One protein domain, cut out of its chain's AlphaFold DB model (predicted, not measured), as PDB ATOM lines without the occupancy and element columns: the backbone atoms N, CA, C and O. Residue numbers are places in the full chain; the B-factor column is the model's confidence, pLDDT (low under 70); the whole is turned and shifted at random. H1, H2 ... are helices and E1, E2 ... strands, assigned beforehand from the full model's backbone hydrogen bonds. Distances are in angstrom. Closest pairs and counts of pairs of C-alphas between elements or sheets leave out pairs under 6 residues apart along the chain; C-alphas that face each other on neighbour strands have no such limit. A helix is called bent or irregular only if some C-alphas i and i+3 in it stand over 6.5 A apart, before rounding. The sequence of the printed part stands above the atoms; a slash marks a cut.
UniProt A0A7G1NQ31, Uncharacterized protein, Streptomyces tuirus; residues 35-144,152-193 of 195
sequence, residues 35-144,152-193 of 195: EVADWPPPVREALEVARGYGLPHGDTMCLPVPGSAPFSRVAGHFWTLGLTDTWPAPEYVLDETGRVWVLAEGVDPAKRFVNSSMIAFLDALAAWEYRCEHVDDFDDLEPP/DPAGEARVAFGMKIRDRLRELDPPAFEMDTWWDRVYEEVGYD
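This is residues 35 to 144 and 152 to 193 of the 195 residues of an uncharacterized protein of Streptomyces tuirus (UniProt A0A7G1NQ31). A strongly twisted sheet of four strands, E1 to E4, makes one part of this elongated domain, and an arm of three helices, H3, H5 and H7, runs away from it, with H5 side by side with both H3 and H7. H3 begins over one face of the sheet, H1 packs near the start of H3 and on the sheet, and the short H4 lies at the far tip of the arm. The printed part has 152 residues, with seven named helices and four named strands in the order H1 E1 E2 E3 H2 E4 H3 H4 H5 H6 H7. The sheet's order is E1 E2 E3 E4, all antiparallel, and the class is mixed, helices and strands. The whole is compact by its radius of gyration of the C-alphas, 16.5 A, yet its C-alphas span 60 by 30 by 28 A.

H1, residues 41 to 53, begins with C-alpha 41 at (272.789, 216.373, 245.252) and is 18.4 A from first to last C-alpha. After residues 54 to 77, which hold no named element, comes E1, residues 78 to 84, 16.0 A long. E2 is residues 91 to 95, 12.2 A, and E3 is residues 100 to 103, 10.0 A. The short H2, residues 109 to 112, leads straight into E4, residues 113 to 115. H3, residues 118 to 133, begins with C-alpha 118 at (264.229, 211.085, 237.369) and is 22.7 A long. H4, residues 136 to 141, is irregular: C-alphas 137 and 140 are 7.3 A apart. H5, residues 153 to 172, is the longest helix at 29.0 A. H6 is residues 174 to 177, and H7, residues 182 to 191, is 14.6 A long and ends with C-alpha 191 at (241.093, 200.939, 232.283).

E1, E2 and E3 form a meander, each strand the antiparallel neighbour of the one before. E1 and E2 are a hairpin, with N 81 and O 92 within hydrogen-bond range at 2.8 A. E2 and E3 are a hairpin too, with N 93 and O 101 at 2.8 A. E3 and the edge strand E4 are antiparallel, with N 100 and O 115 at 2.9 A. Outside the named strands, residues 62 to 63 pair antiparallel with residues 83 to 84 of E1, and residues 73 to 74 with its residues 78 to 79. H1 and H3 are on one face of the sheet, an arrangement in two layers. H3 has a height over the sheet of 11.9 A. With residues 46 to 50 alone H1 touches H3, the closest C-alphas being those of Ala 46 and Met 118, 5.4 A apart. H5 touches H3 at a shallow tilt of 13 degrees, opposite ways, closest at the C-alphas of Ala 124 and Leu 169, 6.7 A. With residues 159 to 166 alone H5 touches H7, closest at the C-alphas of Val 159 and Gly 191, 5.5 A. H4 touches H5, closest at the C-alphas of Leu 141 and Ala 154, 4.8 A. H3 and H7 are apart. H2, H6 and H7 only graze the sheet. Every O i to N i+4 pair is within hydrogen-bond range in H1, H3, H5 and H7; H4 has 0 of 2, but 2 of 3 O i to N i+3 pairs, and H2 and H6 are too short for an i+4 pair.

The two C-alphas farthest apart are those of Asp 38 and Pro 144, 61.1 A. Residues 145 to 151 are not printed, and C-alphas 144 and 152 are 10.2 A apart across this cut. The link from H1 to E1 is long, with 24 residues. The mean pLDDT of the printed part is 84.1; residues 56 to 60, 110, 179 to 180 and 188 to 193 are under 70.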
ATOM      1  N   GLU A  35     276.578 227.294 238.385       85.75
ATOM      2  CA  GLU A  35     275.219 227.236 238.912       85.75
ATOM      3  C   GLU A  35     274.813 225.832 239.371       85.75
ATOM      4  O   GLU A  35     274.081 225.720 240.352       85.75
ATOM      5  N   VAL A  36     275.310 224.778 238.712       89.69
ATOM      6  CA  VAL A  36     275.015 223.379 239.052       89.69
ATOM      7  C   VAL A  36     275.730 222.973 240.336       89.69
ATOM      8  O   VAL A  36     275.185 222.197 241.118       89.69
ATOM      9  N   ALA A  37     276.916 223.525 240.609       88.75
ATOM     10  CA  ALA A  37     277.686 223.209 241.815       88.75
ATOM     11  C   ALA A  37     276.913 223.491 243.119       88.75
ATOM     12  O   ALA A  37     277.096 222.773 244.106       88.75
ATOM     13  N   ASP A  38     276.020 224.483 243.097       89.75
ATOM     14  CA  ASP A  38     275.191 224.885 244.237       89.75
ATOM     15  C   ASP A  38     273.855 224.118 244.325       89.75
ATOM     16  O   ASP A  38     273.056 224.355 245.237       89.75
ATOM     17  N   TRP A  39     273.570 223.200 243.394       94.25
ATOM     18  CA  TRP A  39     272.323 222.434 243.395       94.25
ATOM     19  C   TRP A  39     272.322 221.300 244.430       94.25
ATOM     20  O   TRP A  39     273.369 220.689 244.709       94.25
ATOM     21  N   PRO A  40     271.134 220.938 244.960       95.75
ATOM     22  CA  PRO A  40     270.989 219.756 245.800       95.75
ATOM     23  C   PRO A  40     271.562 218.506 245.110       95.75
ATOM     24  O   PRO A  40     271.376 218.346 243.901       95.75
ATOM     25  N   PRO A  41     272.244 217.598 245.840       95.44
ATOM     26  CA  PRO A  41     272.789 216.373 245.252       95.44
ATOM     27  C   PRO A  41     271.781 215.572 244.405       95.44
ATOM     28  O   PRO A  41     272.144 215.232 243.282       95.44
ATOM     29  N   PRO A  42     270.513 215.373 244.833       95.94
ATOM     30  CA  PRO A  42     269.533 214.641 244.023       95.94
ATOM     31  C   PRO A  42     269.214 215.305 242.677       95.94
ATOM     32  O   PRO A  42     268.976 214.626 241.684       95.94
ATOM     33  N   VAL A  43     269.239 216.640 242.617       95.75
ATOM     34  CA  VAL A  43     269.001 217.394 241.376       95.75
ATOM     35  C   VAL A  43     270.180 217.228 240.416       95.75
ATOM     36  O   VAL A  43     269.982 217.055 239.217       95.75
ATOM     37  N   ARG A  44     271.412 217.225 240.939       94.81
ATOM     38  CA  ARG A  44     272.610 216.937 240.136       94.81
ATOM     39  C   ARG A  44     272.614 215.503 239.612       94.81
ATOM     40  O   ARG A  44     272.938 215.288 238.452       94.81
ATOM     41  N   GLU A  45     272.215 214.538 240.435       93.50
ATOM     42  CA  GLU A  45     272.059 213.140 240.012       93.50
ATOM     43  C   GLU A  45     271.009 213.001 238.900       93.50
ATOM     44  O   GLU A  45     271.253 212.329 237.902       93.50
ATOM     45  N   ALA A  46     269.872 213.692 239.021       93.88
ATOM     46  CA  ALA A  46     268.853 213.730 237.976       93.88
ATOM     47  C   ALA A  46     269.362 214.357 236.667       93.88
ATOM     48  O   ALA A  46     269.028 213.863 235.591       93.88
ATOM     49  N   LEU A  47     270.188 215.407 236.742       92.56
ATOM     50  CA  LEU A  47     270.833 215.993 235.567       92.56
ATOM     51  C   LEU A  47     271.759 214.981 234.878       92.56
ATOM     52  O   LEU A  47     271.697 214.841 233.661       92.56
ATOM     53  N   GLU A  48     272.582 214.241 235.623       89.25
ATOM     54  CA  GLU A  48     273.442 213.194 235.046       89.25
ATOM     55  C   GLU A  48     272.629 212.088 234.362       89.25
ATOM     56  O   GLU A  48     272.986 211.633 233.277       89.25
ATOM     57  N   VAL A  49     271.498 211.696 234.956       88.19
ATOM     58  CA  VAL A  49     270.558 210.749 234.338       88.19
ATOM     59  C   VAL A  49     270.010 211.323 233.029       88.19
ATOM     60  O   VAL A  49     270.088 210.653 232.004       88.19
ATOM     61  N   ALA A  50     269.526 212.567 233.031       87.38
ATOM     62  CA  ALA A  50     269.029 213.235 231.826       87.38
ATOM     63  C   ALA A  50     270.096 213.330 230.727       87.38
ATOM     64  O   ALA A  50     269.795 213.173 229.551       87.38
ATOM     65  N   ARG A  51     271.358 213.563 231.099       84.56
ATOM     66  CA  ARG A  51     272.482 213.615 230.154       84.56
ATOM     67  C   ARG A  51     272.864 212.242 229.611       84.56
ATOM     68  O   ARG A  51     273.309 212.156 228.474       84.56
ATOM     69  N   GLY A  52     272.732 211.189 230.414       81.81
ATOM     70  CA  GLY A  52     273.045 209.823 229.995       81.81
ATOM     71  C   GLY A  52     271.966 209.189 229.117       81.81
ATOM     72  O   GLY A  52     272.285 208.356 228.271       81.81
ATOM     73  N   TYR A  53     270.706 209.569 229.325       78.38
ATOM     74  CA  TYR A  53     269.544 208.900 228.736       78.38
ATOM     75  C   TYR A  53     268.677 209.790 227.839       78.38
ATOM     76  O   TYR A  53     267.817 209.269 227.132       78.38
ATOM     77  N   GLY A  54     268.905 211.102 227.856       79.62
ATOM     78  CA  GLY A  54     268.070 212.094 227.190       79.62
ATOM     79  C   GLY A  54     266.872 212.530 228.037       79.62
ATOM     80  O   GLY A  54     266.519 211.912 229.045       79.62
ATOM     81  N   LEU A  55     266.236 213.621 227.606       78.31
ATOM     82  CA  LEU A  55     264.834 213.883 227.920       78.31
ATOM     83  C   LEU A  55     264.006 213.618 226.661       78.31
ATOM     84  O   LEU A  55     264.502 213.836 225.550       78.31
ATOM     85  N   PRO A  56     262.756 213.178 226.819       68.19
ATOM     86  CA  PRO A  56     261.862 213.012 225.689       68.19
ATOM     87  C   PRO A  56     261.672 214.329 224.922       68.19
ATOM     88  O   PRO A  56     261.597 215.411 225.510       68.19
ATOM     89  N   HIS A  57     261.610 214.236 223.592       61.56
ATOM     90  CA  HIS A  57     261.435 215.374 222.694       61.56
ATOM     91  C   HIS A  57     260.453 215.013 221.566       61.56
ATOM     92  O   HIS A  57     260.826 214.312 220.630       61.56
ATOM     93  N   GLY A  58     259.240 215.582 221.606       57.16
ATOM     94  CA  GLY A  58     258.198 215.415 220.575       57.16
ATOM     95  C   GLY A  58     257.387 214.116 220.705       57.16
ATOM     96  O   GLY A  58     257.957 213.082 221.005       57.16
ATOM     97  N   ASP A  59     256.065 214.197 220.502       56.25
ATOM     98  CA  ASP A  59     255.073 213.103 220.611       56.25
ATOM     99  C   ASP A  59     255.171 212.240 221.886       56.25
ATOM    100  O   ASP A  59     254.951 211.032 221.871       56.25
ATOM    101  N   THR A  60     255.467 212.882 223.019       67.50
ATOM    102  CA  THR A  60     255.512 212.241 224.341       67.50
ATOM    103  C   THR A  60     254.606 212.990 225.319       67.50
ATOM    104  O   THR A  60     254.293 214.165 225.110       67.50
ATOM    105  N   MET A  61     254.261 212.353 226.443       80.06
ATOM    106  CA  MET A  61     253.536 212.999 227.552       80.06
ATOM    107  C   MET A  61     254.296 214.188 228.163       80.06
ATOM    108  O   MET A  61     253.712 214.905 228.971       80.06
ATOM    109  N   CYS A  62     255.579 214.383 227.830       85.62
ATOM    110  CA  CYS A  62     256.454 215.446 228.318       85.62
ATOM    111  C   CYS A  62     256.998 216.287 227.145       85.62
ATOM    112  O   CYS A  62     257.928 215.903 226.433       85.62
ATOM    113  N   LEU A  63     256.408 217.459 226.938       85.81
ATOM    114  CA  LEU A  63     256.770 218.404 225.886       85.81
ATOM    115  C   LEU A  63     257.844 219.397 226.366       85.81
ATOM    116  O   LEU A  63     257.879 219.750 227.543       85.81
ATOM    117  N   PRO A  64     258.695 219.933 225.480       84.06
ATOM    118  CA  PRO A  64     259.638 220.982 225.858       84.06
ATOM    119  C   PRO A  64     258.911 222.276 226.261       84.06
ATOM    120  O   PRO A  64     257.921 222.670 225.640       84.06
ATOM    121  N   VAL A  65     259.433 222.986 227.267       83.56
ATOM    122  CA  VAL A  65     258.913 224.305 227.666       83.56
ATOM    123  C   VAL A  65     259.369 225.373 226.658       83.56
ATOM    124  O   VAL A  65     260.574 225.595 226.508       83.56
ATOM    125  N   PRO A  66     258.460 226.102 225.982       81.94
ATOM    126  CA  PRO A  66     258.859 227.115 225.012       81.94
ATOM    127  C   PRO A  66     259.697 228.237 225.640       81.94
ATOM    128  O   PRO A  66     259.246 228.937 226.546       81.94
ATOM    129  N   GLY A  67     260.908 228.444 225.118       79.62
ATOM    130  CA  GLY A  67     261.797 229.526 225.555       79.62
ATOM    131  C   GLY A  67     262.469 229.304 226.915       79.62
ATOM    132  O   GLY A  67     263.056 230.247 227.443       79.62
ATOM    133  N   SER A  68     262.405 228.090 227.467       81.94
ATOM    134  CA  SER A  68     263.101 227.703 228.695       81.94
ATOM    135  C   SER A  68     263.882 226.415 228.469       81.94
ATOM    136  O   SER A  68     263.342 225.447 227.941       81.94
ATOM    137  N   ALA A  69     265.139 226.387 228.910       85.50
ATOM    138  CA  ALA A  69     265.914 225.154 228.930       85.50
ATOM    139  C   ALA A  69     265.383 224.219 230.037       85.50
ATOM    140  O   ALA A  69     264.952 224.718 231.092       85.50
ATOM    141  N   PRO A  70     265.436 222.889 229.860       87.81
ATOM    142  CA  PRO A  70     265.252 221.953 230.956       87.81
ATOM    143  C   PRO A  70     266.240 222.249 232.087       87.81
ATOM    144  O   PRO A  70     267.324 222.793 231.886       87.81
ATOM    145  N   PHE A  71     265.844 221.911 233.306       92.44
ATOM    146  CA  PHE A  71     266.514 222.280 234.549       92.44
ATOM    147  C   PHE A  71     266.639 223.795 234.806       92.44
ATOM    148  O   PHE A  71     267.400 224.224 235.675       92.44
ATOM    149  N   SER A  72     265.846 224.634 234.135       91.25
ATOM    150  CA  SER A  72     265.661 226.021 234.577       91.25
ATOM    151  C   SER A  72     264.932 226.066 235.921       91.25
ATOM    152  O   SER A  72     263.967 225.338 236.163       91.25
ATOM    153  N   ARG A  73     265.393 226.935 236.822       90.75
ATOM    154  CA  ARG A  73     264.831 227.040 238.171       90.75
ATOM    155  C   ARG A  73     263.476 227.749 238.134       90.75
ATOM    156  O   ARG A  73     263.386 228.887 237.677       90.75
ATOM    157  N   VAL A  74     262.447 227.118 238.690       89.19
ATOM    158  CA  VAL A  74     261.078 227.645 238.782       89.19
ATOM    159  C   VAL A  74     260.605 227.638 240.236       89.19
ATOM    160  O   VAL A  74     261.037 226.819 241.045       89.19
ATOM    161  N   ALA A  75     259.776 228.618 240.612       82.62
ATOM    162  CA  ALA A  75     259.220 228.763 241.966       82.62
ATOM    163  C   ALA A  75     260.243 228.625 243.132       82.62
ATOM    164  O   ALA A  75     259.899 228.204 244.234       82.62
ATOM    165  N   GLY A  76     261.515 228.981 242.897       80.50
ATOM    166  CA  GLY A  76     262.603 229.007 243.888       80.50
ATOM    167  C   GLY A  76     263.202 227.647 244.280       80.50
ATOM    168  O   GLY A  76     264.403 227.580 244.552       80.50
ATOM    169  N   HIS A  77     262.415 226.572 244.253       87.69
ATOM    170  CA  HIS A  77     262.788 225.249 244.786       87.69
ATOM    171  C   HIS A  77     262.559 224.096 243.802       87.69
ATOM    172  O   HIS A  77     262.668 222.932 244.181       87.69
ATOM    173  N   PHE A  78     262.222 224.411 242.555       93.81
ATOM    174  CA  PHE A  78     261.952 223.422 241.528       93.81
ATOM    175  C   PHE A  78     262.815 223.661 240.293       93.81
ATOM    176  O   PHE A  78     263.256 224.784 240.035       93.81
ATOM    177  N   TRP A  79     263.026 222.599 239.527       94.56
ATOM    178  CA  TRP A  79     263.712 222.606 238.240       94.56
ATOM    179  C   TRP A  79     262.755 222.063 237.190       94.56
ATOM    180  O   TRP A  79     262.219 220.972 237.360       94.56
ATOM    181  N   THR A  80     262.507 222.827 236.132       92.88
ATOM    182  CA  THR A  80     261.596 222.401 235.066       92.88
ATOM    183  C   THR A  80     262.146 221.206 234.300       92.88
ATOM    184  O   THR A  80     263.347 221.134 234.049       92.88
ATOM    185  N   LEU A  81     261.282 220.268 233.931       91.81
ATOM    186  CA  LEU A  81     261.619 219.129 233.077       91.81
ATOM    187  C   LEU A  81     260.909 219.214 231.721       91.81
ATOM    188  O   LEU A  81     261.481 218.805 230.716       91.81
ATOM    189  N   GLY A  82     259.694 219.764 231.691       89.69
ATOM    190  CA  GLY A  82     258.848 219.838 230.504       89.69
ATOM    191  C   GLY A  82     257.412 220.220 230.855       89.69
ATOM    192  O   GLY A  82     257.094 220.487 232.010       89.69
ATOM    193  N   LEU A  83     256.529 220.231 229.867       88.06
ATOM    194  CA  LEU A  83     255.088 220.407 230.017       88.06
ATOM    195  C   LEU A  83     254.374 219.071 229.828       88.06
ATOM    196  O   LEU A  83     254.834 218.226 229.071       88.06
ATOM    197  N   THR A  84     253.222 218.892 230.459       86.25
ATOM    198  CA  THR A  84     252.282 217.833 230.075       86.25
ATOM    199  C   THR A  84     251.735 218.107 228.674       86.25
ATOM    200  O   THR A  84     251.607 219.266 228.277       86.25
ATOM    201  N   ASP A  85     251.304 217.070 227.972       78.69
ATOM    202  CA  ASP A  85     250.613 217.149 226.679       78.69
ATOM    203  C   ASP A  85     249.136 217.601 226.767       78.69
ATOM    204  O   ASP A  85     248.512 217.921 225.755       78.69
ATOM    205  N   THR A  86     248.574 217.688 227.977       73.75
ATOM    206  CA  THR A  86     247.190 218.139 228.221       73.75
ATOM    207  C   THR A  86     247.013 219.669 228.181       73.75
ATOM    208  O   THR A  86     247.976 220.418 228.340       73.75
ATOM    209  N   TRP A  87     245.777 220.165 227.984       71.38
ATOM    210  CA  TRP A  87     245.445 221.602 228.076       71.38
ATOM    211  C   TRP A  87     244.483 221.920 229.247       71.38
ATOM    212  O   TRP A  87     243.410 221.316 229.315       71.38
ATOM    213  N   PRO A  88     244.772 222.922 230.115       76.50
ATOM    214  CA  PRO A  88     246.022 223.695 230.178       76.50
ATOM    215  C   PRO A  88     247.212 222.760 230.403       76.50
ATOM    216  O   PRO A  88     246.977 221.657 230.873       76.50
ATOM    217  N   ALA A  89     248.429 223.180 230.042       82.56
ATOM    218  CA  ALA A  89     249.632 222.342 230.076       82.56
ATOM    219  C   ALA A  89     250.452 222.571 231.360       82.56
ATOM    220  O   ALA A  89     251.313 223.456 231.376       82.56
ATOM    221  N   PRO A  90     250.158 221.853 232.465       87.94
ATOM    222  CA  PRO A  90     250.992 221.829 233.649       87.94
ATOM    223  C   PRO A  90     252.455 221.525 233.348       87.94
ATOM    224  O   PRO A  90     252.785 220.865 232.369       87.94
ATOM    225  N   GLU A  91     253.334 221.958 234.239       90.44
ATOM    226  CA  GLU A  91     254.774 221.749 234.105       90.44
ATOM    227  C   GLU A  91     255.225 220.547 234.942       90.44
ATOM    228  O   GLU A  91     254.948 220.496 236.142       90.44
ATOM    229  N   TYR A  92     255.938 219.594 234.342       92.62
ATOM    230  CA  TYR A  92     256.716 218.620 235.098       92.62
ATOM    231  C   TYR A  92     257.929 219.307 235.702       92.62
ATOM    232  O   TYR A  92     258.701 219.975 235.011       92.62
ATOM    233  N   VAL A  93     258.122 219.105 236.996       93.94
ATOM    234  CA  VAL A  93     259.223 219.691 237.744       93.94
ATOM    235  C   VAL A  93     259.884 218.673 238.651       93.94
ATOM    236  O   VAL A  93     259.240 217.775 239.188       93.94
ATOM    237  N   LEU A  94     261.175 218.867 238.878       95.81
ATOM    238  CA  LEU A  94     261.955 218.173 239.884       95.81
ATOM    239  C   LEU A  94     262.027 219.025 241.154       95.81
ATOM    240  O   LEU A  94     262.335 220.216 241.075       95.81
ATOM    241  N   ASP A  95     261.762 218.436 242.317       95.12
ATOM    242  CA  ASP A  95     261.978 219.097 243.607       95.12
ATOM    243  C   ASP A  95     263.429 218.955 244.108       95.12
ATOM    244  O   ASP A  95     264.237 218.200 243.564       95.12
ATOM    245  N   GLU A  96     263.772 219.654 245.195       95.69
ATOM    246  CA  GLU A  96     265.109 219.595 245.819       95.69
ATOM    247  C   GLU A  96     265.515 218.187 246.301       95.69
ATOM    248  O   GLU A  96     266.694 217.933 246.559       95.69
ATOM    249  N   THR A  97     264.551 217.272 246.437       95.69
ATOM    250  CA  THR A  97     264.769 215.880 246.847       95.69
ATOM    251  C   THR A  97     264.895 214.914 245.670       95.69
ATOM    252  O   THR A  97     265.119 213.730 245.898       95.69
ATOM    253  N   GLY A  98     264.799 215.404 244.431       94.69
ATOM    254  CA  GLY A  98     264.899 214.593 243.218       94.69
ATOM    255  C   GLY A  98     263.600 213.885 242.830       94.69
ATOM    256  O   GLY A  98     263.630 213.011 241.968       94.69
ATOM    257  N   ARG A  99     262.465 214.247 243.442       94.88
ATOM    258  CA  ARG A  99     261.144 213.713 243.085       94.88
ATOM    259  C   ARG A  99     260.512 214.546 241.983       94.88
ATOM    260  O   ARG A  99     260.685 215.766 241.954       94.88
ATOM    261  N   VAL A 100     259.752 213.889 241.114       94.06
ATOM    262  CA  VAL A 100     259.053 214.531 240.000       94.06
ATOM    263  C   VAL A 100     257.610 214.830 240.388       94.06
ATOM    264  O   VAL A 100     256.897 213.980 240.928       94.06
ATOM    265  N   TRP A 101     257.189 216.054 240.097       92.69
ATOM    266  CA  TRP A 101     255.869 216.594 240.384       92.69
ATOM    267  C   TRP A 101     255.299 217.280 239.145       92.69
ATOM    268  O   TRP A 101     256.042 217.714 238.273       92.69
ATOM    269  N   VAL A 102     253.983 217.449 239.109       90.56
ATOM    270  CA  VAL A 102     253.293 218.318 238.152       90.56
ATOM    271  C   VAL A 102     252.895 219.629 238.834       90.56
ATOM    272  O   VAL A 102     252.252 219.630 239.879       90.56
ATOM    273  N   LEU A 103     253.201 220.786 238.255       87.31
ATOM    274  CA  LEU A 103     252.679 222.076 238.705       87.31
ATOM    275  C   LEU A 103     251.371 222.403 237.972       87.31
ATOM    276  O   LEU A 103     251.375 223.034 236.922       87.31
ATOM    277  N   ALA A 104     250.237 221.999 238.553       81.62
ATOM    278  CA  ALA A 104     248.894 222.307 238.050       81.62
ATOM    279  C   ALA A 104     248.121 223.205 239.028       81.62
ATOM    280  O   ALA A 104     247.999 222.867 240.204       81.62
ATOM    281  N   GLU A 105     247.564 224.336 238.590       75.44
ATOM    282  CA  GLU A 105     246.721 225.168 239.464       75.44
ATOM    283  C   GLU A 105     245.487 224.395 239.972       75.44
ATOM    284  O   GLU A 105     244.917 223.563 239.274       75.44
ATOM    285  N   GLY A 106     245.073 224.641 241.221       73.50
ATOM    286  CA  GLY A 106     243.853 224.046 241.793       73.50
ATOM    287  C   GLY A 106     243.922 222.565 242.197       73.50
ATOM    288  O   GLY A 106     243.006 222.092 242.864       73.50
ATOM    289  N   VAL A 107     244.996 221.837 241.872       73.06
ATOM    290  CA  VAL A 107     245.186 220.432 242.293       73.06
ATOM    291  C   VAL A 107     245.843 220.376 243.677       73.06
ATOM    292  O   VAL A 107     246.743 221.160 243.950       73.06
ATOM    293  N   ASP A 108     245.455 219.465 244.569       75.31
ATOM    294  CA  ASP A 108     246.185 219.251 245.834       75.31
ATOM    295  C   ASP A 108     247.646 218.854 245.535       75.31
ATOM    296  O   ASP A 108     247.834 217.883 244.801       75.31
ATOM    297  N   PRO A 109     248.672 219.552 246.066       72.69
ATOM    298  CA  PRO A 109     250.071 219.178 245.882       72.69
ATOM    299  C   PRO A 109     250.356 217.698 246.131       72.69
ATOM    300  O   PRO A 109     251.083 217.109 245.346       72.69
ATOM    301  N   ALA A 110     249.739 217.063 247.133       68.69
ATOM    302  CA  ALA A 110     249.939 215.635 247.402       68.69
ATOM    303  C   ALA A 110     249.499 214.733 246.233       68.69
ATOM    304  O   ALA A 110     250.056 213.659 246.039       68.69
ATOM    305  N   LYS A 111     248.545 215.201 245.420       75.62
ATOM    306  CA  LYS A 111     248.035 214.522 244.220       75.62
ATOM    307  C   LYS A 111     248.767 214.917 242.936       75.62
ATOM    308  O   LYS A 111     248.352 214.533 241.848       75.62
ATOM    309  N   ARG A 112     249.803 215.750 243.051       85.19
ATOM    310  CA  ARG A 112     250.657 216.183 241.940       85.19
ATOM    311  C   ARG A 112     251.952 215.384 241.855       85.19
ATOM    312  O   ARG A 112     252.778 215.675 240.997       85.19
ATOM    313  N   PHE A 113     252.163 214.442 242.770       90.81
ATOM    314  CA  PHE A 113     253.310 213.553 242.723       90.81
ATOM    315  C   PHE A 113     253.239 212.670 241.470       90.81
ATOM    316  O   PHE A 113     252.174 212.138 241.146       90.81
ATOM    317  N   VAL A 114     254.371 212.550 240.776       91.56
ATOM    318  CA  VAL A 114     254.493 211.806 239.516       91.56
ATOM    319  C   VAL A 114     255.390 210.597 239.729       91.56
ATOM    320  O   VAL A 114     254.921 209.474 239.618       91.56
ATOM    321  N   ASN A 115     256.657 210.810 240.095       93.56
ATOM    322  CA  ASN A 115     257.627 209.731 240.285       93.56
ATOM    323  C   ASN A 115     258.628 210.044 241.394       93.56
ATOM    324  O   ASN A 115     258.940 211.205 241.679       93.56
ATOM    325  N   SER A 116     259.178 208.997 242.011       94.19
ATOM    326  CA  SER A 116     260.132 209.147 243.118       94.19
ATOM    327  C   SER A 116     261.522 209.607 242.681       94.19
ATOM    328  O   SER A 116     262.302 210.061 243.518       94.19
ATOM    329  N   SER A 117     261.837 209.495 241.388       94.00
ATOM    330  CA  SER A 117     263.134 209.854 240.820       94.00
ATOM    331  C   SER A 117     263.038 210.187 239.332       94.00
ATOM    332  O   SER A 117     262.084 209.800 238.655       94.00
ATOM    333  N   MET A 118     264.075 210.842 238.807       92.31
ATOM    334  CA  MET A 118     264.229 211.085 237.369       92.31
ATOM    335  C   MET A 118     264.235 209.793 236.553       92.31
ATOM    336  O   MET A 118     263.620 209.705 235.500       92.31
ATOM    337  N   ILE A 119     264.912 208.769 237.061       90.31
ATOM    338  CA  ILE A 119     264.981 207.459 236.427       90.31
ATOM    339  C   ILE A 119     263.581 206.849 236.272       90.31
ATOM    340  O   ILE A 119     263.216 206.417 235.183       90.31
ATOM    341  N   ALA A 120     262.793 206.851 237.350       91.19
ATOM    342  CA  ALA A 120     261.437 206.317 237.328       91.19
ATOM    343  C   ALA A 120     260.521 207.117 236.390       91.19
ATOM    344  O   ALA A 120     259.680 206.538 235.710       91.19
ATOM    345  N   PHE A 121     260.721 208.435 236.316       91.56
ATOM    346  CA  PHE A 121     260.015 209.298 235.373       91.56
ATOM    347  C   PHE A 121     260.331 208.953 233.914       91.56
ATOM    348  O   PHE A 121     259.410 208.799 233.116       91.56
ATOM    349  N   LEU A 122     261.607 208.756 233.570       88.50
ATOM    350  CA  LEU A 122     262.000 208.326 232.226       88.50
ATOM    351  C   LEU A 122     261.464 206.923 231.896       88.50
ATOM    352  O   LEU A 122     260.942 206.716 230.808       88.50
ATOM    353  N   ASP A 123     261.515 205.972 232.832       87.19
ATOM    354  CA  ASP A 123     260.915 204.644 232.627       87.19
ATOM    355  C   ASP A 123     259.400 204.739 232.369       87.19
ATOM    356  O   ASP A 123     258.884 204.049 231.491       87.19
ATOM    357  N   ALA A 124     258.687 205.606 233.096       88.81
ATOM    358  CA  ALA A 124     257.246 205.785 232.938       88.81
ATOM    359  C   ALA A 124     256.869 206.427 231.594       88.81
ATOM    360  O   ALA A 124     255.938 205.966 230.934       88.81
ATOM    361  N   LEU A 125     257.619 207.438 231.150       87.00
ATOM    362  CA  LEU A 125     257.422 208.048 229.832       87.00
ATOM    363  C   LEU A 125     257.699 207.046 228.694       87.00
ATOM    364  O   LEU A 125     256.919 206.960 227.751       87.00
ATOM    365  N   ALA A 126     258.736 206.214 228.820       84.19
ATOM    366  CA  ALA A 126     259.107 205.235 227.797       84.19
ATOM    367  C   ALA A 126     258.086 204.102 227.730       84.19
ATOM    368  O   ALA A 126     257.735 203.620 226.656       84.19
ATOM    369  N   ALA A 127     257.573 203.697 228.887       84.94
ATOM    370  CA  ALA A 127     256.492 202.737 228.991       84.94
ATOM    371  C   ALA A 127     255.184 203.257 228.369       84.94
ATOM    372  O   ALA A 127     254.450 202.476 227.759       84.94
ATOM    373  N   TRP A 128     254.895 204.556 228.496       83.31
ATOM    374  CA  TRP A 128     253.755 205.186 227.833       83.31
ATOM    375  C   TRP A 128     253.906 205.195 226.311       83.31
ATOM    376  O   TRP A 128     253.012 204.729 225.612       83.31
ATOM    377  N   GLU A 129     255.046 205.647 225.792       81.44
ATOM    378  CA  GLU A 129     255.313 205.631 224.348       81.44
ATOM    379  C   GLU A 129     255.249 204.217 223.774       81.44
ATOM    380  O   GLU A 129     254.588 203.983 222.765       81.44
ATOM    381  N   TYR A 130     255.855 203.251 224.472       82.50
ATOM    382  CA  TYR A 130     255.776 201.843 224.106       82.50
ATOM    383  C   TYR A 130     254.324 201.359 224.046       82.50
ATOM    384  O   TYR A 130     253.957 200.626 223.130       82.50
ATOM    385  N   ARG A 131     253.474 201.786 224.991       83.25
ATOM    386  CA  ARG A 131     252.041 201.478 224.945       83.25
ATOM    387  C   ARG A 131     251.395 202.058 223.687       83.25
ATOM    388  O   ARG A 131     250.692 201.325 223.005       83.25
ATOM    389  N   CYS A 132     251.605 203.345 223.418       80.88
ATOM    390  CA  CYS A 132     251.011 204.035 222.273       80.88
ATOM    391  C   CYS A 132     251.448 203.428 220.935       80.88
ATOM    392  O   CYS A 132     250.619 203.289 220.050       80.88
ATOM    393  N   GLU A 133     252.707 203.006 220.799       82.94
ATOM    394  CA  GLU A 133     253.205 202.337 219.586       82.94
ATOM    395  C   GLU A 133     252.528 200.976 219.336       82.94
ATOM    396  O   GLU A 133     252.387 200.568 218.190       82.94
ATOM    397  N   HIS A 134     252.095 200.281 220.394       84.31
ATOM    398  CA  HIS A 134     251.572 198.909 220.319       84.31
ATOM    399  C   HIS A 134     250.057 198.827 220.587       84.31
ATOM    400  O   HIS A 134     249.527 197.738 220.795       84.31
ATOM    401  N   VAL A 135     249.340 199.956 220.639       80.38
ATOM    402  CA  VAL A 135     247.883 199.946 220.871       80.38
ATOM    403  C   VAL A 135     247.116 199.385 219.666       80.38
ATOM    404  O   VAL A 135     246.116 198.688 219.852       80.38
ATOM    405  N   ASP A 136     247.642 199.607 218.459       84.06
ATOM    406  CA  ASP A 136     247.075 199.137 217.187       84.06
ATOM    407  C   ASP A 136     247.414 197.659 216.900       84.06
ATOM    408  O   ASP A 136     246.816 197.028 216.030       84.06
ATOM    409  N   ASP A 137     248.334 197.041 217.659       88.06
ATOM    410  CA  ASP A 137     248.671 195.610 217.516       88.06
ATOM    411  C   ASP A 137     247.471 194.687 217.811       88.06
ATOM    412  O   ASP A 137     247.502 193.488 217.513       88.06
ATOM    413  N   PHE A 138     246.416 195.232 218.421       87.38
ATOM    414  CA  PHE A 138     245.191 194.524 218.778       87.38
ATOM    415  C   PHE A 138     244.054 194.731 217.767       87.38
ATOM    416  O   PHE A 138     242.995 194.135 217.948       87.38
ATOM    417  N   ASP A 139     244.266 195.489 216.685       85.94
ATOM    418  CA  ASP A 139     243.233 195.800 215.683       85.94
ATOM    419  C   ASP A 139     242.686 194.555 214.968       85.94
ATOM    420  O   ASP A 139     241.528 194.511 214.560       85.94
ATOM    421  N   ASP A 140     243.480 193.486 214.868       88.38
ATOM    422  CA  ASP A 140     243.031 192.195 214.326       88.38
ATOM    423  C   ASP A 140     241.938 191.522 215.191       88.38
ATOM    424  O   ASP A 140     241.311 190.549 214.757       88.38
ATOM    425  N   LEU A 141     241.726 192.006 216.421       86.50
ATOM    426  CA  LEU A 141     240.679 191.557 217.343       86.50
ATOM    427  C   LEU A 141     239.412 192.416 217.273       86.50
ATOM    428  O   LEU A 141     238.439 192.076 217.950       86.50
ATOM    429  N   GLU A 142     239.417 193.496 216.484       85.12
ATOM    430  CA  GLU A 142     238.278 194.405 216.366       85.12
ATOM    431  C   GLU A 142     237.034 193.643 215.896       85.12
ATOM    432  O   GLU A 142     237.073 192.923 214.881       85.12
ATOM    433  N   PRO A 143     235.910 193.759 216.622       81.56
ATOM    434  CA  PRO A 143     234.662 193.207 216.145       81.56
ATOM    435  C   PRO A 143     234.281 193.875 214.813       81.56
ATOM    436  O   PRO A 143     234.523 195.061 214.600       81.56
ATOM    437  N   PRO A 144     233.673 193.132 213.873       80.88
ATOM    438  CA  PRO A 144     233.248 193.723 212.611       80.88
ATOM    439  C   PRO A 144     232.202 194.824 212.851       80.88
ATOM    440  O   PRO A 144     231.377 194.694 213.748       80.88
ATOM    441  N   ASP A 152     233.945 193.688 223.411       83.00
ATOM    442  CA  ASP A 152     235.038 194.311 222.658       83.00
ATOM    443  C   ASP A 152     236.380 193.629 222.998       83.00
ATOM    444  O   ASP A 152     237.087 194.046 223.923       83.00
ATOM    445  N   PRO A 153     236.750 192.546 222.285       87.38
ATOM    446  CA  PRO A 153     237.994 191.825 222.537       87.38
ATOM    447  C   PRO A 153     239.255 192.667 222.303       87.38
ATOM    448  O   PRO A 153     240.282 192.398 222.933       87.38
ATOM    449  N   ALA A 154     239.200 193.651 221.399       86.81
ATOM    450  CA  ALA A 154     240.316 194.550 221.130       86.81
ATOM    451  C   ALA A 154     240.502 195.524 222.299       86.81
ATOM    452  O   ALA A 154     241.601 195.598 222.856       86.81
ATOM    453  N   GLY A 155     239.420 196.165 222.754       83.94
ATOM    454  CA  GLY A 155     239.400 196.990 223.963       83.94
ATOM    455  C   GLY A 155     239.882 196.224 225.200       83.94
ATOM    456  O   GLY A 155     240.791 196.670 225.904       83.94
ATOM    457  N   GLU A 156     239.390 195.001 225.431       87.94
ATOM    458  CA  GLU A 156     239.859 194.148 226.536       87.94
ATOM    459  C   GLU A 156     241.368 193.848 226.459       87.94
ATOM    460  O   GLU A 156     242.066 193.869 227.483       87.94
ATOM    461  N   ALA A 157     241.895 193.584 225.259       88.00
ATOM    462  CA  ALA A 157     243.313 193.309 225.055       88.00
ATOM    463  C   ALA A 157     244.186 194.555 225.286       88.00
ATOM    464  O   ALA A 157     245.210 194.458 225.975       88.00
ATOM    465  N   ARG A 158     243.757 195.729 224.801       86.25
ATOM    466  CA  ARG A 158     244.418 197.026 225.037       86.25
ATOM    467  C   ARG A 158     244.453 197.377 226.523       86.25
ATOM    468  O   ARG A 158     245.510 197.756 227.043       86.25
ATOM    469  N   VAL A 159     243.339 197.178 227.235       85.56
ATOM    470  CA  VAL A 159     243.257 197.355 228.693       85.56
ATOM    471  C   VAL A 159     244.232 196.410 229.395       85.56
ATOM    472  O   VAL A 159     245.052 196.853 230.201       85.56
ATOM    473  N   ALA A 160     244.202 195.110 229.080       87.75
ATOM    474  CA  ALA A 160     245.082 194.123 229.707       87.75
ATOM    475  C   ALA A 160     246.572 194.432 229.469       87.75
ATOM    476  O   ALA A 160     247.393 194.307 230.386       87.75
ATOM    477  N   PHE A 161     246.922 194.875 228.261       86.25
ATOM    478  CA  PHE A 161     248.272 195.306 227.913       86.25
ATOM    479  C   PHE A 161     248.716 196.523 228.733       86.25
ATOM    480  O   PHE A 161     249.778 196.489 229.363       86.25
ATOM    481  N   GLY A 162     247.875 197.555 228.819       85.00
ATOM    482  CA  GLY A 162     248.147 198.735 229.637       85.00
ATOM    483  C   GLY A 162     248.284 198.418 231.132       85.00
ATOM    484  O   GLY A 162     249.202 198.912 231.788       85.00
ATOM    485  N   MET A 163     247.447 197.523 231.665       86.38
ATOM    486  CA  MET A 163     247.524 197.076 233.062       86.38
ATOM    487  C   MET A 163     248.831 196.336 233.365       86.38
ATOM    488  O   MET A 163     249.422 196.548 234.423       86.38
ATOM    489  N   LYS A 164     249.337 195.524 232.427       87.94
ATOM    490  CA  LYS A 164     250.640 194.854 232.566       87.94
ATOM    491  C   LYS A 164     251.792 195.857 232.652       87.94
ATOM    492  O   LYS A 164     252.709 195.662 233.450       87.94
ATOM    493  N   ILE A 165     251.753 196.919 231.844       86.88
ATOM    494  CA  ILE A 165     252.749 197.998 231.896       86.88
ATOM    495  C   ILE A 165     252.677 198.715 233.248       86.88
ATOM    496  O   ILE A 165     253.699 198.847 233.924       86.88
ATOM    497  N   ARG A 166     251.470 199.096 233.685       87.69
ATOM    498  CA  ARG A 166     251.238 199.731 234.990       87.69
ATOM    499  C   ARG A 166     251.793 198.895 236.137       87.69
ATOM    500  O   ARG A 166     252.495 199.417 236.996       87.69
ATOM    501  N   ASP A 167     251.481 197.603 236.167       88.00
ATOM    502  CA  ASP A 167     251.909 196.730 237.257       88.00
ATOM    503  C   ASP A 167     253.441 196.603 237.297       88.00
ATOM    504  O   ASP A 167     254.023 196.608 238.381       88.00
ATOM    505  N   ARG A 168     254.114 196.611 236.138       89.44
ATOM    506  CA  ARG A 168     255.581 196.656 236.088       89.44
ATOM    507  C   ARG A 168     256.146 197.992 236.574       89.44
ATOM    508  O   ARG A 168     257.123 197.988 237.317       89.44
ATOM    509  N   LEU A 169     255.550 199.121 236.195       88.62
ATOM    510  CA  LEU A 169     255.956 200.435 236.705       88.62
ATOM    511  C   LEU A 169     255.755 200.541 238.221       88.62
ATOM    512  O   LEU A 169     256.625 201.064 238.910       88.62
ATOM    513  N   ARG A 170     254.673 199.964 238.757       89.81
ATOM    514  CA  ARG A 170     254.430 199.876 240.203       89.81
ATOM    515  C   ARG A 170     255.509 199.081 240.932       89.81
ATOM    516  O   ARG A 170     255.840 199.418 242.062       89.81
ATOM    517  N   GLU A 171     256.068 198.038 240.324       90.69
ATOM    518  CA  GLU A 171     257.202 197.312 240.912       90.69
ATOM    519  C   GLU A 171     258.483 198.160 240.957       90.69
ATOM    520  O   GLU A 171     259.280 198.011 241.884       90.69
ATOM    521  N   LEU A 172     258.689 199.024 239.958       89.62
ATOM    522  CA  LEU A 172     259.890 199.853 239.817       89.62
ATOM    523  C   LEU A 172     259.829 201.132 240.663       89.62
ATOM    524  O   LEU A 172     260.838 201.528 241.243       89.62
ATOM    525  N   ASP A 173     258.654 201.750 240.757       91.62
ATOM    526  CA  ASP A 173     258.406 202.964 241.532       91.62
ATOM    527  C   ASP A 173     257.094 202.862 242.335       91.62
ATOM    528  O   ASP A 173     256.120 203.546 242.013       91.62
ATOM    529  N   PRO A 174     257.036 202.025 243.394       90.75
ATOM    530  CA  PRO A 174     255.818 201.841 244.186       90.75
ATOM    531  C   PRO A 174     255.165 203.145 244.671       90.75
ATOM    532  O   PRO A 174     253.948 203.267 244.509       90.75
ATOM    533  N   PRO A 175     255.915 204.159 245.168       89.94
ATOM    534  CA  PRO A 175     255.323 205.422 245.606       89.94
ATOM    535  C   PRO A 175     254.449 206.109 244.551       89.94
ATOM    536  O   PRO A 175     253.505 206.812 244.909       89.94
ATOM    537  N   ALA A 176     254.738 205.920 243.257       88.38
ATOM    538  CA  ALA A 176     253.976 206.516 242.158       88.38
ATOM    539  C   ALA A 176     252.580 205.907 241.971       88.38
ATOM    540  O   ALA A 176     251.804 206.443 241.189       88.38
ATOM    541  N   PHE A 177     252.238 204.838 242.692       86.56
ATOM    542  CA  PHE A 177     250.979 204.094 242.551       86.56
ATOM    543  C   PHE A 177     250.325 203.761 243.900       86.56
ATOM    544  O   PHE A 177     249.467 202.880 243.984       86.56
ATOM    545  N   GLU A 178     250.784 204.386 244.989       78.56
ATOM    546  CA  GLU A 178     250.274 204.117 246.337       78.56
ATOM    547  C   GLU A 178     249.026 204.960 246.683       78.56
ATOM    548  O   GLU A 178     248.295 204.566 247.594       78.56
ATOM    549  N   MET A 179     248.749 206.083 245.990       57.31
ATOM    550  CA  MET A 179     247.640 207.010 246.314       57.31
ATOM    551  C   MET A 179     247.290 208.039 245.209       57.31
ATOM    552  O   MET A 179     248.023 209.018 245.097       57.31
ATOM    553  N   ASP A 180     246.129 207.949 244.531       67.69
ATOM    554  CA  ASP A 180     245.507 209.012 243.685       67.69
ATOM    555  C   ASP A 180     246.520 209.886 242.892       67.69
ATOM    556  O   ASP A 180     246.365 211.116 242.782       67.69
ATOM    557  N   THR A 181     247.606 209.280 242.410       72.06
ATOM    558  CA  THR A 181     248.741 210.008 241.833       72.06
ATOM    559  C   THR A 181     248.423 210.414 240.398       72.06
ATOM    560  O   THR A 181     247.347 210.131 239.862       72.06
ATOM    561  N   TRP A 182     249.372 211.087 239.748       77.19
ATOM    562  CA  TRP A 182     249.274 211.360 238.319       77.19
ATOM    563  C   TRP A 182     249.087 210.075 237.494       77.19
ATOM    564  O   TRP A 182     248.175 210.003 236.672       77.19
ATOM    565  N   TRP A 183     249.887 209.036 237.760       77.94
ATOM    566  CA  TRP A 183     249.836 207.787 236.996       77.94
ATOM    567  C   TRP A 183     248.608 206.938 237.292       77.94
ATOM    568  O   TRP A 183     248.104 206.294 236.376       77.94
ATOM    569  N   ASP A 184     248.087 206.961 238.520       70.44
ATOM    570  CA  ASP A 184     246.829 206.270 238.810       70.44
ATOM    571  C   ASP A 184     245.690 206.816 237.935       70.44
ATOM    572  O   ASP A 184     244.932 206.026 237.387       70.44
ATOM    573  N   ARG A 185     245.625 208.135 237.692       70.56
ATOM    574  CA  ARG A 185     244.620 208.719 236.781       70.56
ATOM    575  C   ARG A 185     244.840 208.327 235.327       70.56
ATOM    576  O   ARG A 185     243.899 207.900 234.668       70.56
ATOM    577  N   VAL A 186     246.079 208.434 234.848       71.81
ATOM    578  CA  VAL A 186     246.429 208.066 233.467       71.81
ATOM    579  C   VAL A 186     246.057 206.604 233.192       71.81
ATOM    580  O   VAL A 186     245.457 206.293 232.170       71.81
ATOM    581  N   TYR A 187     246.346 205.691 234.123       71.31
ATOM    582  CA  TYR A 187     246.016 204.276 233.945       71.31
ATOM    583  C   TYR A 187     244.579 203.896 234.342       71.31
ATOM    584  O   TYR A 187     244.118 202.823 233.948       71.31
ATOM    585  N   GLU A 188     243.850 204.731 235.086       69.19
ATOM    586  CA  GLU A 188     242.391 204.611 235.206       69.19
ATOM    587  C   GLU A 188     241.722 204.858 233.851       69.19
ATOM    588  O   GLU A 188     240.880 204.058 233.455       69.19
ATOM    589  N   GLU A 189     242.140 205.881 233.102       60.28
ATOM    590  CA  GLU A 189     241.637 206.150 231.744       60.28
ATOM    591  C   GLU A 189     241.956 205.005 230.773       60.28
ATOM    592  O   GLU A 189     241.087 204.594 230.003       60.28
ATOM    593  N   VAL A 190     243.144 204.396 230.894       61.03
ATOM    594  CA  VAL A 190     243.475 203.136 230.199       61.03
ATOM    595  C   VAL A 190     242.491 202.023 230.561       61.03
ATOM    596  O   VAL A 190     242.125 201.237 229.699       61.03
ATOM    597  N   GLY A 191     242.067 201.932 231.823       58.69
ATOM    598  CA  GLY A 191     241.093 200.939 232.283       58.69
ATOM    599  C   GLY A 191     239.674 201.143 231.746       58.69
ATOM    600  O   GLY A 191     238.890 200.199 231.781       58.69
ATOM    601  N   TYR A 192     239.356 202.343 231.254       58.53
ATOM    602  CA  TYR A 192     238.064 202.684 230.652       58.53
ATOM    603  C   TYR A 192     238.083 202.695 229.116       58.53
ATOM    604  O   TYR A 192     237.070 203.064 228.529       58.53
ATOM    605  N   ASP A 193     239.206 202.320 228.488       60.78
ATOM    606  CA  ASP A 193     239.424 202.401 227.032       60.78
ATOM    607  C   ASP A 193     239.112 203.794 226.444       60.78
ATOM    608  O   ASP A 193     238.572 203.949 225.356       60.78
TER     609      ASP A 193